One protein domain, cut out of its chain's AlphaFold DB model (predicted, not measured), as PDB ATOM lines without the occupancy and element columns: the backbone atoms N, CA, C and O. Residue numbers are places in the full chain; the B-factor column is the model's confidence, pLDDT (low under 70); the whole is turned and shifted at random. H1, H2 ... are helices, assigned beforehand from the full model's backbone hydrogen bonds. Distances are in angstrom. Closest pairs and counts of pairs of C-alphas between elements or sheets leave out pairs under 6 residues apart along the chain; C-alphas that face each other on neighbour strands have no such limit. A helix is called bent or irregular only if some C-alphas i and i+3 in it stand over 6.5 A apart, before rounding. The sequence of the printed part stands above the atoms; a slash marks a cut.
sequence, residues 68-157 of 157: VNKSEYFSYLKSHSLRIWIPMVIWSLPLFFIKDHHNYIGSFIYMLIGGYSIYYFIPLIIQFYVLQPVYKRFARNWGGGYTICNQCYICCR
ATOM      1  N   VAL A  68       1.335 -27.149  46.584       74.19
ATOM      2  CA  VAL A  68       0.312 -26.780  47.570       74.19
ATOM      3  C   VAL A  68      -1.055 -26.738  46.889       74.19
ATOM      4  O   VAL A  68      -2.037 -27.245  47.426       74.19
ATOM      5  N   ASN A  69      -1.096 -26.226  45.653       83.38
ATOM      6  CA  ASN A  69      -2.326 -26.008  44.898       83.38
ATOM      7  C   ASN A  69      -2.379 -26.829  43.602       83.38
ATOM      8  O   ASN A  69      -1.374 -27.024  42.915       83.38
ATOM      9  N   LYS A  70      -3.593 -27.242  43.202       81.81
ATOM     10  CA  LYS A  70      -3.821 -27.913  41.907       81.81
ATOM     11  C   LYS A  70      -3.432 -27.019  40.723       81.81
ATOM     12  O   LYS A  70      -2.875 -27.520  39.752       81.81
ATOM     13  N   SER A  71      -3.686 -25.710  40.803       84.19
ATOM     14  CA  SER A  71      -3.327 -24.750  39.747       84.19
ATOM     15  C   SER A  71      -1.814 -24.650  39.537       84.19
ATOM     16  O   SER A  71      -1.350 -24.624  38.399       84.19
ATOM     17  N   GLU A  72      -1.039 -24.672  40.622       84.81
ATOM     18  CA  GLU A  72       0.425 -24.677  40.589       84.81
ATOM     19  C   GLU A  72       0.956 -25.959  39.932       84.81
ATOM     20  O   GLU A  72       1.834 -25.900  39.071       84.81
ATOM     21  N   TYR A  73       0.362 -27.109  40.266       84.75
ATOM     22  CA  TYR A  73       0.684 -28.386  39.632       84.75
ATOM     23  C   TYR A  73       0.362 -28.394  38.131       84.75
ATOM     24  O   TYR A  73       1.213 -28.782  37.336       84.75
ATOM     25  N   PHE A  74      -0.821 -27.925  37.717       86.12
ATOM     26  CA  PHE A  74      -1.184 -27.852  36.296       86.12
ATOM     27  C   PHE A  74      -0.291 -26.882  35.517       86.12
ATOM     28  O   PHE A  74       0.139 -27.200  34.408       86.12
ATOM     29  N   SER A  75       0.036 -25.726  36.099       87.75
ATOM     30  CA  SER A  75       0.966 -24.762  35.498       87.75
ATOM     31  C   SER A  75       2.368 -25.361  35.341       87.75
ATOM     32  O   SER A  75       3.000 -25.252  34.283       87.75
ATOM     33  N   TYR A  76       2.832 -26.085  36.363       86.50
ATOM     34  CA  TYR A  76       4.084 -26.828  36.304       86.50
ATOM     35  C   TYR A  76       4.058 -27.910  35.223       86.50
ATOM     36  O   TYR A  76       4.951 -27.955  34.381       86.50
ATOM     37  N   LEU A  77       3.027 -28.753  35.211       86.88
ATOM     38  CA  LEU A  77       2.888 -29.842  34.255       86.88
ATOM     39  C   LEU A  77       2.851 -29.307  32.823       86.88
ATOM     40  O   LEU A  77       3.580 -29.814  31.974       86.88
ATOM     41  N   LYS A  78       2.079 -28.246  32.564       88.88
ATOM     42  CA  LYS A  78       2.006 -27.594  31.252       88.88
ATOM     43  C   LYS A  78       3.369 -27.047  30.834       88.88
ATOM     44  O   LYS A  78       3.867 -27.404  29.774       88.88
ATOM     45  N   SER A  79       3.993 -26.209  31.660       88.38
ATOM     46  CA  SER A  79       5.275 -25.577  31.312       88.38
ATOM     47  C   SER A  79       6.411 -26.588  31.140       88.38
ATOM     48  O   SER A  79       7.242 -26.439  30.243       88.38
ATOM     49  N   HIS A  80       6.450 -27.630  31.973       87.06
ATOM     50  CA  HIS A  80       7.500 -28.639  31.929       87.06
ATOM     51  C   HIS A  80       7.299 -29.630  30.780       87.06
ATOM     52  O   HIS A  80       8.250 -29.902  30.052       87.06
ATOM     53  N   SER A  81       6.068 -30.101  30.565       87.06
ATOM     54  CA  SER A  81       5.758 -31.023  29.464       87.06
ATOM     55  C   SER A  81       5.930 -30.342  28.109       87.06
ATOM     56  O   SER A  81       6.555 -30.920  27.228       87.06
ATOM     57  N   LEU A  82       5.483 -29.088  27.953       88.81
ATOM     58  CA  LEU A  82       5.674 -28.335  26.707       88.81
ATOM     59  C   LEU A  82       7.152 -28.117  26.378       88.81
ATOM     60  O   LEU A  82       7.537 -28.205  25.218       88.81
ATOM     61  N   ARG A  83       8.002 -27.892  27.387       89.88
ATOM     62  CA  ARG A  83       9.444 -27.712  27.177       89.88
ATOM     63  C   ARG A  83      10.111 -28.931  26.536       89.88
ATOM     64  O   ARG A  83      11.082 -28.753  25.813       89.88
ATOM     65  N   ILE A  84       9.628 -30.139  26.819       89.19
ATOM     66  CA  ILE A  84      10.195 -31.390  26.291       89.19
ATOM     67  C   ILE A  84       9.446 -31.825  25.018       89.19
ATOM     68  O   ILE A  84      10.056 -32.331  24.079       89.19
ATOM     69  N   TRP A  85       8.137 -31.570  24.954       89.88
ATOM     70  CA  TRP A  85       7.291 -31.896  23.808       89.88
ATOM     71  C   TRP A  85       7.596 -31.036  22.572       89.88
ATOM     72  O   TRP A  85       7.669 -31.576  21.475       89.88
ATOM     73  N   ILE A  86       7.842 -29.727  22.728       91.25
ATOM     74  CA  ILE A  86       8.139 -28.834  21.592       91.25
ATOM     75  C   ILE A  86       9.389 -29.297  20.818       91.25
ATOM     76  O   ILE A  86       9.276 -29.490  19.607       91.25
ATOM     77  N   PRO A  87      10.555 -29.541  21.459       89.81
ATOM     78  CA  PRO A  87      11.709 -30.101  20.762       89.81
ATOM     79  C   PRO A  87      11.399 -31.432  20.076       89.81
ATOM     80  O   PRO A  87      11.815 -31.628  18.944       89.81
ATOM     81  N   MET A  88      10.642 -32.327  20.719       90.75
ATOM     82  CA  MET A  88      10.269 -33.615  20.125       90.75
ATOM     83  C   MET A  88       9.475 -33.450  18.823       90.75
ATOM     84  O   MET A  88       9.790 -34.092  17.820       90.75
ATOM     85  N   VAL A  89       8.488 -32.552  18.804       89.94
ATOM     86  CA  VAL A  89       7.698 -32.279  17.597       89.94
ATOM     87  C   VAL A  89       8.563 -31.629  16.520       89.94
ATOM     88  O   VAL A  89       8.558 -32.082  15.382       89.94
ATOM     89  N   ILE A  90       9.366 -30.621  16.869       91.31
ATOM     90  CA  ILE A  90      10.237 -29.938  15.901       91.31
ATOM     91  C   ILE A  90      11.231 -30.919  15.268       91.31
ATOM     92  O   ILE A  90      11.394 -30.928  14.052       91.31
ATOM     93  N   TRP A  91      11.861 -31.776  16.074       89.19
ATOM     94  CA  TRP A  91      12.855 -32.736  15.590       89.19
ATOM     95  C   TRP A  91      12.250 -33.958  14.891       89.19
ATOM     96  O   TRP A  91      12.957 -34.647  14.159       89.19
ATOM     97  N   SER A  92      10.950 -34.207  15.045       86.81
ATOM     98  CA  SER A  92      10.252 -35.246  14.282       86.81
ATOM     99  C   SER A  92       9.745 -34.771  12.917       86.81
ATOM    100  O   SER A  92       9.495 -35.615  12.057       86.81
ATOM    101  N   LEU A  93       9.685 -33.457  12.659       88.50
ATOM    102  CA  LEU A  93       9.284 -32.915  11.353       88.50
ATOM    103  C   LEU A  93      10.176 -33.390  10.191       88.50
ATOM    104  O   LEU A  93       9.619 -33.864   9.203       88.50
ATOM    105  N   PRO A  94      11.525 -33.348  10.263       88.81
ATOM    106  CA  PRO A  94      12.366 -33.849   9.172       88.81
ATOM    107  C   PRO A  94      12.108 -35.328   8.860       88.81
ATOM    108  O   PRO A  94      12.015 -35.713   7.699       88.81
ATOM    109  N   LEU A  95      11.923 -36.152   9.897       84.69
ATOM    110  CA  LEU A  95      11.610 -37.577   9.748       84.69
ATOM    111  C   LEU A  95      10.241 -37.802   9.103       84.69
ATOM    112  O   LEU A  95      10.079 -38.741   8.326       84.69
ATOM    113  N   PHE A  96       9.273 -36.936   9.402       86.69
ATOM    114  CA  PHE A  96       7.978 -36.945   8.738       86.69
ATOM    115  C   PHE A  96       8.100 -36.607   7.250       86.69
ATOM    116  O   PHE A  96       7.444 -37.251   6.451       86.69
ATOM    117  N   PHE A  97       8.960 -35.687   6.824       87.31
ATOM    118  CA  PHE A  97       9.100 -35.415   5.385       87.31
ATOM    119  C   PHE A  97       9.874 -36.490   4.611       87.31
ATOM    120  O   PHE A  97       9.675 -36.618   3.407       87.31
ATOM    121  N   ILE A  98      10.746 -37.256   5.276       87.56
ATOM    122  CA  ILE A  98      11.578 -38.286   4.628       87.56
ATOM    123  C   ILE A  98      10.837 -39.624   4.473       87.56
ATOM    124  O   ILE A  98      11.128 -40.377   3.548       87.56
ATOM    125  N   LYS A  99       9.915 -39.962   5.382       83.50
ATOM    126  CA  LYS A  99       9.173 -41.228   5.304       83.50
ATOM    127  C   LYS A  99       8.017 -41.156   4.309       83.50
ATOM    128  O   LYS A  99       7.265 -40.187   4.309       83.50
ATOM    129  N   ASP A 100       7.807 -42.246   3.574       84.69
ATOM    130  CA  ASP A 100       6.580 -42.450   2.805       84.69
ATOM    131  C   ASP A 100       5.389 -42.695   3.738       84.69
ATOM    132  O   ASP A 100       5.442 -43.521   4.656       84.69
ATOM    133  N   HIS A 101       4.291 -41.976   3.489       84.88
ATOM    134  CA  HIS A 101       3.068 -42.064   4.285       84.88
ATOM    135  C   HIS A 101       1.910 -42.573   3.443       84.88
ATOM    136  O   HIS A 101       1.467 -41.904   2.517       84.88
ATOM    137  N   HIS A 102       1.337 -43.706   3.842       82.62
ATOM    138  CA  HIS A 102       0.068 -44.166   3.275       82.62
ATOM    139  C   HIS A 102      -1.121 -43.295   3.719       82.62
ATOM    140  O   HIS A 102      -2.089 -43.146   2.982       82.62
ATOM    141  N   ASN A 103      -1.059 -42.707   4.921       89.75
ATOM    142  CA  ASN A 103      -2.078 -41.795   5.443       89.75
ATOM    143  C   ASN A 103      -1.423 -40.618   6.176       89.75
ATOM    144  O   ASN A 103      -0.973 -40.753   7.313       89.75
ATOM    145  N   TYR A 104      -1.426 -39.445   5.541       86.44
ATOM    146  CA  TYR A 104      -0.811 -38.230   6.076       86.44
ATOM    147  C   TYR A 104      -1.390 -37.795   7.428       86.44
ATOM    148  O   TYR A 104      -0.637 -37.380   8.307       86.44
ATOM    149  N   ILE A 105      -2.706 -37.926   7.629       88.50
ATOM    150  CA  ILE A 105      -3.362 -37.530   8.885       88.50
ATOM    151  C   ILE A 105      -2.950 -38.486  10.009       88.50
ATOM    152  O   ILE A 105      -2.578 -38.045  11.096       88.50
ATOM    153  N   GLY A 106      -2.969 -39.792   9.729       88.00
ATOM    154  CA  GLY A 106      -2.542 -40.819  10.680       88.00
ATOM    155  C   GLY A 106      -1.083 -40.635  11.095       88.00
ATOM    156  O   GLY A 106      -0.781 -40.593  12.287       88.00
ATOM    157  N   SER A 107      -0.192 -40.430  10.126       86.38
ATOM    158  CA  SER A 107       1.230 -40.183  10.376       86.38
ATOM    159  C   SER A 107       1.493 -38.872  11.117       86.38
ATOM    160  O   SER A 107       2.403 -38.804  11.943       86.38
ATOM    161  N   PHE A 108       0.688 -37.835  10.872       87.38
ATOM    162  CA  PHE A 108       0.792 -36.567  11.589       87.38
ATOM    163  C   PHE A 108       0.395 -36.727  13.060       87.38
ATOM    164  O   PHE A 108       1.118 -36.287  13.951       87.38
ATOM    165  N   ILE A 109      -0.705 -37.430  13.342       88.88
ATOM    166  CA  ILE A 109      -1.097 -37.761  14.721       88.88
ATOM    167  C   ILE A 109      -0.015 -38.624  15.382       88.88
ATOM    168  O   ILE A 109       0.375 -38.350  16.517       88.88
ATOM    169  N   TYR A 110       0.512 -39.619  14.661       86.06
ATOM    170  CA  TYR A 110       1.583 -40.495  15.135       86.06
ATOM    171  C   TYR A 110       2.854 -39.716  15.506       86.06
ATOM    172  O   TYR A 110       3.488 -40.000  16.522       86.06
ATOM    173  N   MET A 111       3.190 -38.677  14.740       86.94
ATOM    174  CA  MET A 111       4.272 -37.748  15.058       86.94
ATOM    175  C   MET A 111       4.020 -37.005  16.377       86.94
ATOM    176  O   MET A 111       4.893 -36.986  17.243       86.94
ATOM    177  N   LEU A 112       2.822 -36.435  16.562       87.00
ATOM    178  CA  LEU A 112       2.480 -35.639  17.752       87.00
ATOM    179  C   LEU A 112       2.521 -36.446  19.054       87.00
ATOM    180  O   LEU A 112       2.863 -35.903  20.110       87.00
ATOM    181  N   ILE A 113       2.182 -37.734  18.980       86.75
ATOM    182  CA  ILE A 113       2.241 -38.657  20.119       86.75
ATOM    183  C   ILE A 113       3.630 -39.280  20.311       86.75
ATOM    184  O   ILE A 113       3.771 -40.145  21.166       86.75
ATOM    185  N   GLY A 114       4.649 -38.862  19.552       82.56
ATOM    186  CA  GLY A 114       6.019 -39.369  19.678       82.56
ATOM    187  C   GLY A 114       6.207 -40.798  19.161       82.56
ATOM    188  O   GLY A 114       7.079 -41.509  19.651       82.56
ATOM    189  N   GLY A 115       5.403 -41.229  18.188       78.56
ATOM    190  CA  GLY A 115       5.417 -42.591  17.647       78.56
ATOM    191  C   GLY A 115       6.686 -42.963  16.868       78.56
ATOM    192  O   GLY A 115       6.958 -44.136  16.638       78.56
ATOM    193  N   TYR A 116       7.525 -42.001  16.486       77.62
ATOM    194  CA  TYR A 116       8.821 -42.329  15.895       77.62
ATOM    195  C   TYR A 116       9.714 -43.063  16.901       77.62
ATOM    196  O   TYR A 116       9.818 -42.664  18.058       77.62
ATOM    197  N   SER A 117      10.409 -44.104  16.431       66.94
ATOM    198  CA  SER A 117      11.180 -45.045  17.260       66.94
ATOM    199  C   SER A 117      12.182 -44.402  18.223       66.94
ATOM    200  O   SER A 117      12.561 -45.051  19.188       66.94
ATOM    201  N   ILE A 118      12.629 -43.173  17.970       75.88
ATOM    202  CA  ILE A 118      13.586 -42.459  18.822       75.88
ATOM    203  C   ILE A 118      12.869 -41.687  19.938       75.88
ATOM    204  O   ILE A 118      13.425 -41.499  21.010       75.88
ATOM    205  N   TYR A 119      11.626 -41.248  19.724       82.81
ATOM    206  CA  TYR A 119      10.954 -40.275  20.592       82.81
ATOM    207  C   TYR A 119       9.905 -40.866  21.535       82.81
ATOM    208  O   TYR A 119       9.400 -40.126  22.376       82.81
ATOM    209  N   TYR A 120       9.613 -42.169  21.467       82.62
ATOM    210  CA  TYR A 120       8.574 -42.826  22.282       82.62
ATOM    211  C   TYR A 120       8.751 -42.649  23.799       82.62
ATOM    212  O   TYR A 120       7.782 -42.676  24.556       82.62
ATOM    213  N   PHE A 121       9.983 -42.453  24.272       82.69
ATOM    214  CA  PHE A 121      10.252 -42.294  25.700       82.69
ATOM    215  C   PHE A 121       9.789 -40.926  26.241       82.69
ATOM    216  O   PHE A 121       9.540 -40.781  27.437       82.69
ATOM    217  N   ILE A 122       9.638 -39.913  25.382       86.25
ATOM    218  CA  ILE A 122       9.196 -38.560  25.753       86.25
ATOM    219  C   ILE A 122       7.721 -38.523  26.194       86.25
ATOM    220  O   ILE A 122       7.457 -38.062  27.310       86.25
ATOM    221  N   PRO A 123       6.742 -39.005  25.400       88.00
ATOM    222  CA  PRO A 123       5.353 -39.103  25.840       88.00
ATOM    223  C   PRO A 123       5.216 -40.025  27.059       88.00
ATOM    224  O   PRO A 123       4.415 -39.726  27.942       88.00
ATOM    225  N   LEU A 124       6.044 -41.070  27.174       87.56
ATOM    226  CA  LEU A 124       6.101 -41.926  28.362       87.56
ATOM    227  C   LEU A 124       6.481 -41.128  29.626       87.56
ATOM    228  O   LEU A 124       5.791 -41.214  30.641       87.56
ATOM    229  N   ILE A 125       7.523 -40.288  29.576       87.00
ATOM    230  CA  ILE A 125       7.891 -39.398  30.697       87.00
ATOM    231  C   ILE A 125       6.730 -38.457  31.060       87.00
ATOM    232  O   ILE A 125       6.429 -38.270  32.242       87.00
ATOM    233  N   ILE A 126       6.052 -37.885  30.059       88.31
ATOM    234  CA  ILE A 126       4.903 -36.992  30.278       88.31
ATOM    235  C   ILE A 126       3.752 -37.743  30.967       88.31
ATOM    236  O   ILE A 126       3.159 -37.213  31.909       88.31
ATOM    237  N   GLN A 127       3.470 -38.989  30.575       89.00
ATOM    238  CA  GLN A 127       2.475 -39.838  31.244       89.00
ATOM    239  C   GLN A 127       2.821 -40.049  32.725       89.00
ATOM    240  O   GLN A 127       1.954 -39.895  33.587       89.00
ATOM    241  N   PHE A 128       4.092 -40.298  33.054       85.69
ATOM    242  CA  PHE A 128       4.530 -40.401  34.449       85.69
ATOM    243  C   PHE A 128       4.370 -39.087  35.230       85.69
ATOM    244  O   PHE A 128       4.045 -39.118  36.421       85.69
ATOM    245  N   TYR A 129       4.533 -37.928  34.584       85.75
ATOM    246  CA  TYR A 129       4.264 -36.632  35.218       85.75
ATOM    247  C   TYR A 129       2.784 -36.440  35.540       85.75
ATOM    248  O   TYR A 129       2.463 -35.967  36.633       85.75
ATOM    249  N   VAL A 130       1.895 -36.844  34.628       86.88
ATOM    250  CA  VAL A 130       0.434 -36.810  34.815       86.88
ATOM    251  C   VAL A 130      -0.011 -37.780  35.916       86.88
ATOM    252  O   VAL A 130      -0.904 -37.457  36.698       86.88
ATOM    253  N   LEU A 131       0.628 -38.949  36.022       85.56
ATOM    254  CA  LEU A 131       0.311 -39.975  37.026       85.56
ATOM    255  C   LEU A 131       0.868 -39.673  38.430       85.56
ATOM    256  O   LEU A 131       0.515 -40.349  39.398       85.56
ATOM    257  N   GLN A 132       1.687 -38.631  38.595       81.69
ATOM    258  CA  GLN A 132       2.268 -38.241  39.885       81.69
ATOM    259  C   GLN A 132       1.276 -38.164  41.071       81.69
ATOM    260  O   GLN A 132       1.584 -38.741  42.119       81.69
ATOM    261  N   PRO A 133       0.122 -37.466  41.001       79.06
ATOM    262  CA  PRO A 133      -0.817 -37.386  42.125       79.06
ATOM    263  C   PRO A 133      -1.376 -38.757  42.515       79.06
ATOM    264  O   PRO A 133      -1.619 -39.010  43.696       79.06
ATOM    265  N   VAL A 134      -1.533 -39.653  41.538       81.44
ATOM    266  CA  VAL A 134      -1.976 -41.031  41.756       81.44
ATOM    267  C   VAL A 134      -0.894 -41.798  42.513       81.44
ATOM    268  O   VAL A 134      -1.192 -42.373  43.560       81.44
ATOM    269  N   TYR A 135       0.371 -41.702  42.093       78.75
ATOM    270  CA  TYR A 135       1.490 -42.316  42.818       78.75
ATOM    271  C   TYR A 135       1.641 -41.783  44.244       78.75
ATOM    272  O   TYR A 135       1.826 -42.575  45.163       78.75
ATOM    273  N   LYS A 136       1.493 -40.471  44.474       76.25
ATOM    274  CA  LYS A 136       1.519 -39.907  45.837       76.25
ATOM    275  C   LYS A 136       0.365 -40.430  46.699       76.25
ATOM    276  O   LYS A 136       0.558 -40.685  47.886       76.25
ATOM    277  N   ARG A 137      -0.824 -40.624  46.116       74.44
ATOM    278  CA  ARG A 137      -1.985 -41.198  46.814       74.44
ATOM    279  C   ARG A 137      -1.762 -42.668  47.170       74.44
ATOM    280  O   ARG A 137      -2.027 -43.044  48.306       74.44
ATOM    281  N   PHE A 138      -1.243 -43.472  46.241       76.81
ATOM    282  CA  PHE A 138      -0.904 -44.873  46.504       76.81
ATOM    283  C   PHE A 138       0.236 -45.011  47.512       76.81
ATOM    284  O   PHE A 138       0.099 -45.780  48.454       76.81
ATOM    285  N   ALA A 139       1.298 -44.211  47.392       72.44
ATOM    286  CA  ALA A 139       2.403 -44.203  48.349       72.44
ATOM    287  C   ALA A 139       1.932 -43.852  49.768       72.44
ATOM    288  O   ALA A 139       2.416 -44.430  50.732       72.44
ATOM    289  N   ARG A 140       0.950 -42.953  49.910       65.25
ATOM    290  CA  ARG A 140       0.334 -42.639  51.207       65.25
ATOM    291  C   ARG A 140      -0.548 -43.775  51.737       65.25
ATOM    292  O   ARG A 140      -0.543 -44.024  52.933       65.25
ATOM    293  N   ASN A 141      -1.296 -44.449  50.863       62.84
ATOM    294  CA  ASN A 141      -2.248 -45.494  51.253       62.84
ATOM    295  C   ASN A 141      -1.576 -46.846  51.551       62.84
ATOM    296  O   ASN A 141      -1.979 -47.530  52.480       62.84
ATOM    297  N   TRP A 142      -0.548 -47.228  50.790       55.09
ATOM    298  CA  TRP A 142       0.315 -48.376  51.105       55.09
ATOM    299  C   TRP A 142       1.363 -48.030  52.167       55.09
ATOM    300  O   TRP A 142       1.866 -48.904  52.863       55.09
ATOM    301  N   GLY A 143       1.662 -46.740  52.329       47.56
ATOM    302  CA  GLY A 143       2.571 -46.203  53.330       47.56
ATOM    303  C   GLY A 143       1.921 -45.727  54.614       47.56
ATOM    304  O   GLY A 143       2.458 -44.821  55.246       47.56
ATOM    305  N   GLY A 144       0.860 -46.402  55.066       42.47
ATOM    306  CA  GLY A 144       0.443 -46.360  56.473       42.47
ATOM    307  C   GLY A 144       1.542 -46.787  57.469       42.47
ATOM    308  O   GLY A 144       1.318 -46.704  58.668       42.47
ATOM    309  N   GLY A 145       2.729 -47.201  56.992       42.00
ATOM    310  CA  GLY A 145       3.963 -47.380  57.772       42.00
ATOM    311  C   GLY A 145       5.135 -46.436  57.419       42.00
ATOM    312  O   GLY A 145       6.196 -46.550  58.022       42.00
ATOM    313  N   TYR A 146       4.993 -45.492  56.473       43.00
ATOM    314  CA  TYR A 146       6.082 -44.597  56.019       43.00
ATOM    315  C   TYR A 146       6.008 -43.169  56.588       43.00
ATOM    316  O   TYR A 146       6.553 -42.227  56.006       43.00
ATOM    317  N   THR A 147       5.457 -43.000  57.792       40.34
ATOM    318  CA  THR A 147       5.738 -41.828  58.649       40.34
ATOM    319  C   THR A 147       7.248 -41.641  58.899       40.34
ATOM    320  O   THR A 147       7.688 -40.559  59.272       40.34
ATOM    321  N   ILE A 148       8.070 -42.654  58.602       44.41
ATOM    322  CA  ILE A 148       9.528 -42.660  58.766       44.41
ATOM    323  C   ILE A 148      10.257 -41.825  57.688       44.41
ATOM    324  O   ILE A 148      11.321 -41.271  57.957       44.41
ATOM    325  N   CYS A 149       9.698 -41.630  56.485       39.88
ATOM    326  CA  CYS A 149      10.422 -40.895  55.433       39.88
ATOM    327  C   CYS A 149      10.325 -39.363  55.578       39.88
ATOM    328  O   CYS A 149      11.243 -38.650  55.175       39.88
ATOM    329  N   ASN A 150       9.274 -38.846  56.226       34.28
ATOM    330  CA  ASN A 150       9.219 -37.426  56.602       34.28
ATOM    331  C   ASN A 150      10.107 -37.102  57.814       34.28
ATOM    332  O   ASN A 150      10.532 -35.956  57.951       34.28
ATOM    333  N   GLN A 151      10.462 -38.097  58.636       35.69
ATOM    334  CA  GLN A 151      11.402 -37.902  59.740       35.69
ATOM    335  C   GLN A 151      12.848 -37.720  59.241       35.69
ATOM    336  O   GLN A 151      13.590 -36.926  59.813       35.69
ATOM    337  N   CYS A 152      13.242 -38.339  58.120       33.88
ATOM    338  CA  CYS A 152      14.587 -38.144  57.553       33.88
ATOM    339  C   CYS A 152      14.805 -36.759  56.915       33.88
ATOM    340  O   CYS A 152      15.917 -36.242  56.961       33.88
ATOM    341  N   TYR A 153      13.771 -36.115  56.359       38.75
ATOM    342  CA  TYR A 153      13.919 -34.759  55.802       38.75
ATOM    343  C   TYR A 153      13.888 -33.653  56.865       38.75
ATOM    344  O   TYR A 153      14.409 -32.569  56.614       38.75
ATOM    345  N   ILE A 154      13.312 -33.911  58.042       36.16
ATOM    346  CA  ILE A 154      13.346 -32.970  59.174       36.16
ATOM    347  C   ILE A 154      14.644 -33.129  59.987       36.16
ATOM    348  O   ILE A 154      15.114 -32.154  60.563       36.16
ATOM    349  N   CYS A 155      15.278 -34.309  59.966       29.58
ATOM    350  CA  CYS A 155      16.530 -34.569  60.689       29.58
ATOM    351  C   CYS A 155      17.816 -34.182  59.921       29.58
ATOM    352  O   CYS A 155      18.891 -34.162  60.512       29.58
ATOM    353  N   CYS A 156      17.722 -33.845  58.627       29.31
ATOM    354  CA  CYS A 156      18.821 -33.283  57.822       29.31
ATOM    355  C   CYS A 156      18.486 -31.869  57.321       29.31
ATOM    356  O   CYS A 156      18.558 -31.589  56.119       29.31
ATOM    357  N   ARG A 157      18.074 -30.996  58.244       33.69
ATOM    358  CA  ARG A 157      18.060 -29.550  58.024       33.69
ATOM    359  C   ARG A 157      19.372 -28.938  58.487       33.69
ATOM    360  O   ARG A 157      19.871 -29.398  59.534       33.69
TER     361      ARG A 157
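AT A GLANCE: This is residues 68 to 157 of the 157 residues of an uncharacterized protein of Bacteroides uniformis (UniProt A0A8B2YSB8). One long, kinked helix, H1, forms one side of an elongated body, and the chain folds back along it: H2 crosses its last part at a steep tilt, and H3a, the first arm of the bent helix H3, runs side by side with its middle. Beyond this body residues 134 to 157, with most of H3b and the whole of H4, stick out as a free arm that adds to the length. The printed part has 90 residues with four named helices, in the order H1, H2, H3, H4, and no named strand; the class is all helix. The whole is extended, with a radius of gyration of the C-alphas of 19.1 A, and is a rod in outline, spanning 58 by 23 by 23 A.

IN THESE COORDINATES: H1, residues 70 to 98, is the longest helix, 41.6 A from C-alpha 70 at (-3.821, -27.913, 41.907) to C-alpha 98 at (11.578, -38.286, 4.628). It has a kink of 30 degrees near residue 88 and is only just irregular, with C-alphas 91 and 94 6.53 A apart. H2, residues 104 to 112, measures 12.4 A. H3, residues 121 to 142, was assigned as one helix by its hydrogen bonds but is bent, with C-alphas 130 and 133 7.4 A apart. Its arms are H3a, residues 121 to 130, 14.5 A long, and H3b, residues 133 to 142, 14.2 A long. H4, residues 147 to 155, measures 13.2 A and ends with C-alpha 155 at (16.530, -34.569, 60.689).

HOW THE PARTS SIT: H1 touches H3a with residues 77 to 88 alone; their closest C-alphas, those of Ser 81 and Ile 126, are 6.1 A apart. The two run opposite ways at a shallow tilt of 15 degrees. H1 touches H2 with residues 89 to 96 alone; their closest C-alphas, those of Val 89 and Leu 112, are 6.2 A apart. These two run opposite ways at a steep tilt of 48 degrees. H2 and H3a are apart. H3a and H3b stand at a steep tilt of 65 degrees. H3b and H4 touch no helix, and they are apart from each other. In H2, H3a and H3b every O i to N i+4 pair is within hydrogen-bond range; in H1 21 of 25 are, and in H4 2 of 5, beside 1 of 6 O i to N i+3 pairs.

THE WHOLE: The two C-alphas farthest apart, those of His 102 and Cys 155, are 60.5 A apart. Without residues 134 to 157, which stand free, the body has 66 residues and spans 48 by 19 by 17 A. The printed part has no cut and ends at residue 157, the chain's last. The links from H1 to H2 and from H3b to H4 are tight, the link from H2 to H3a is short, and no link is long. The mean pLDDT of the printed part is 76.4; residue 117 and residues 140 to 157 are under 70, and the mean over H4 is 37.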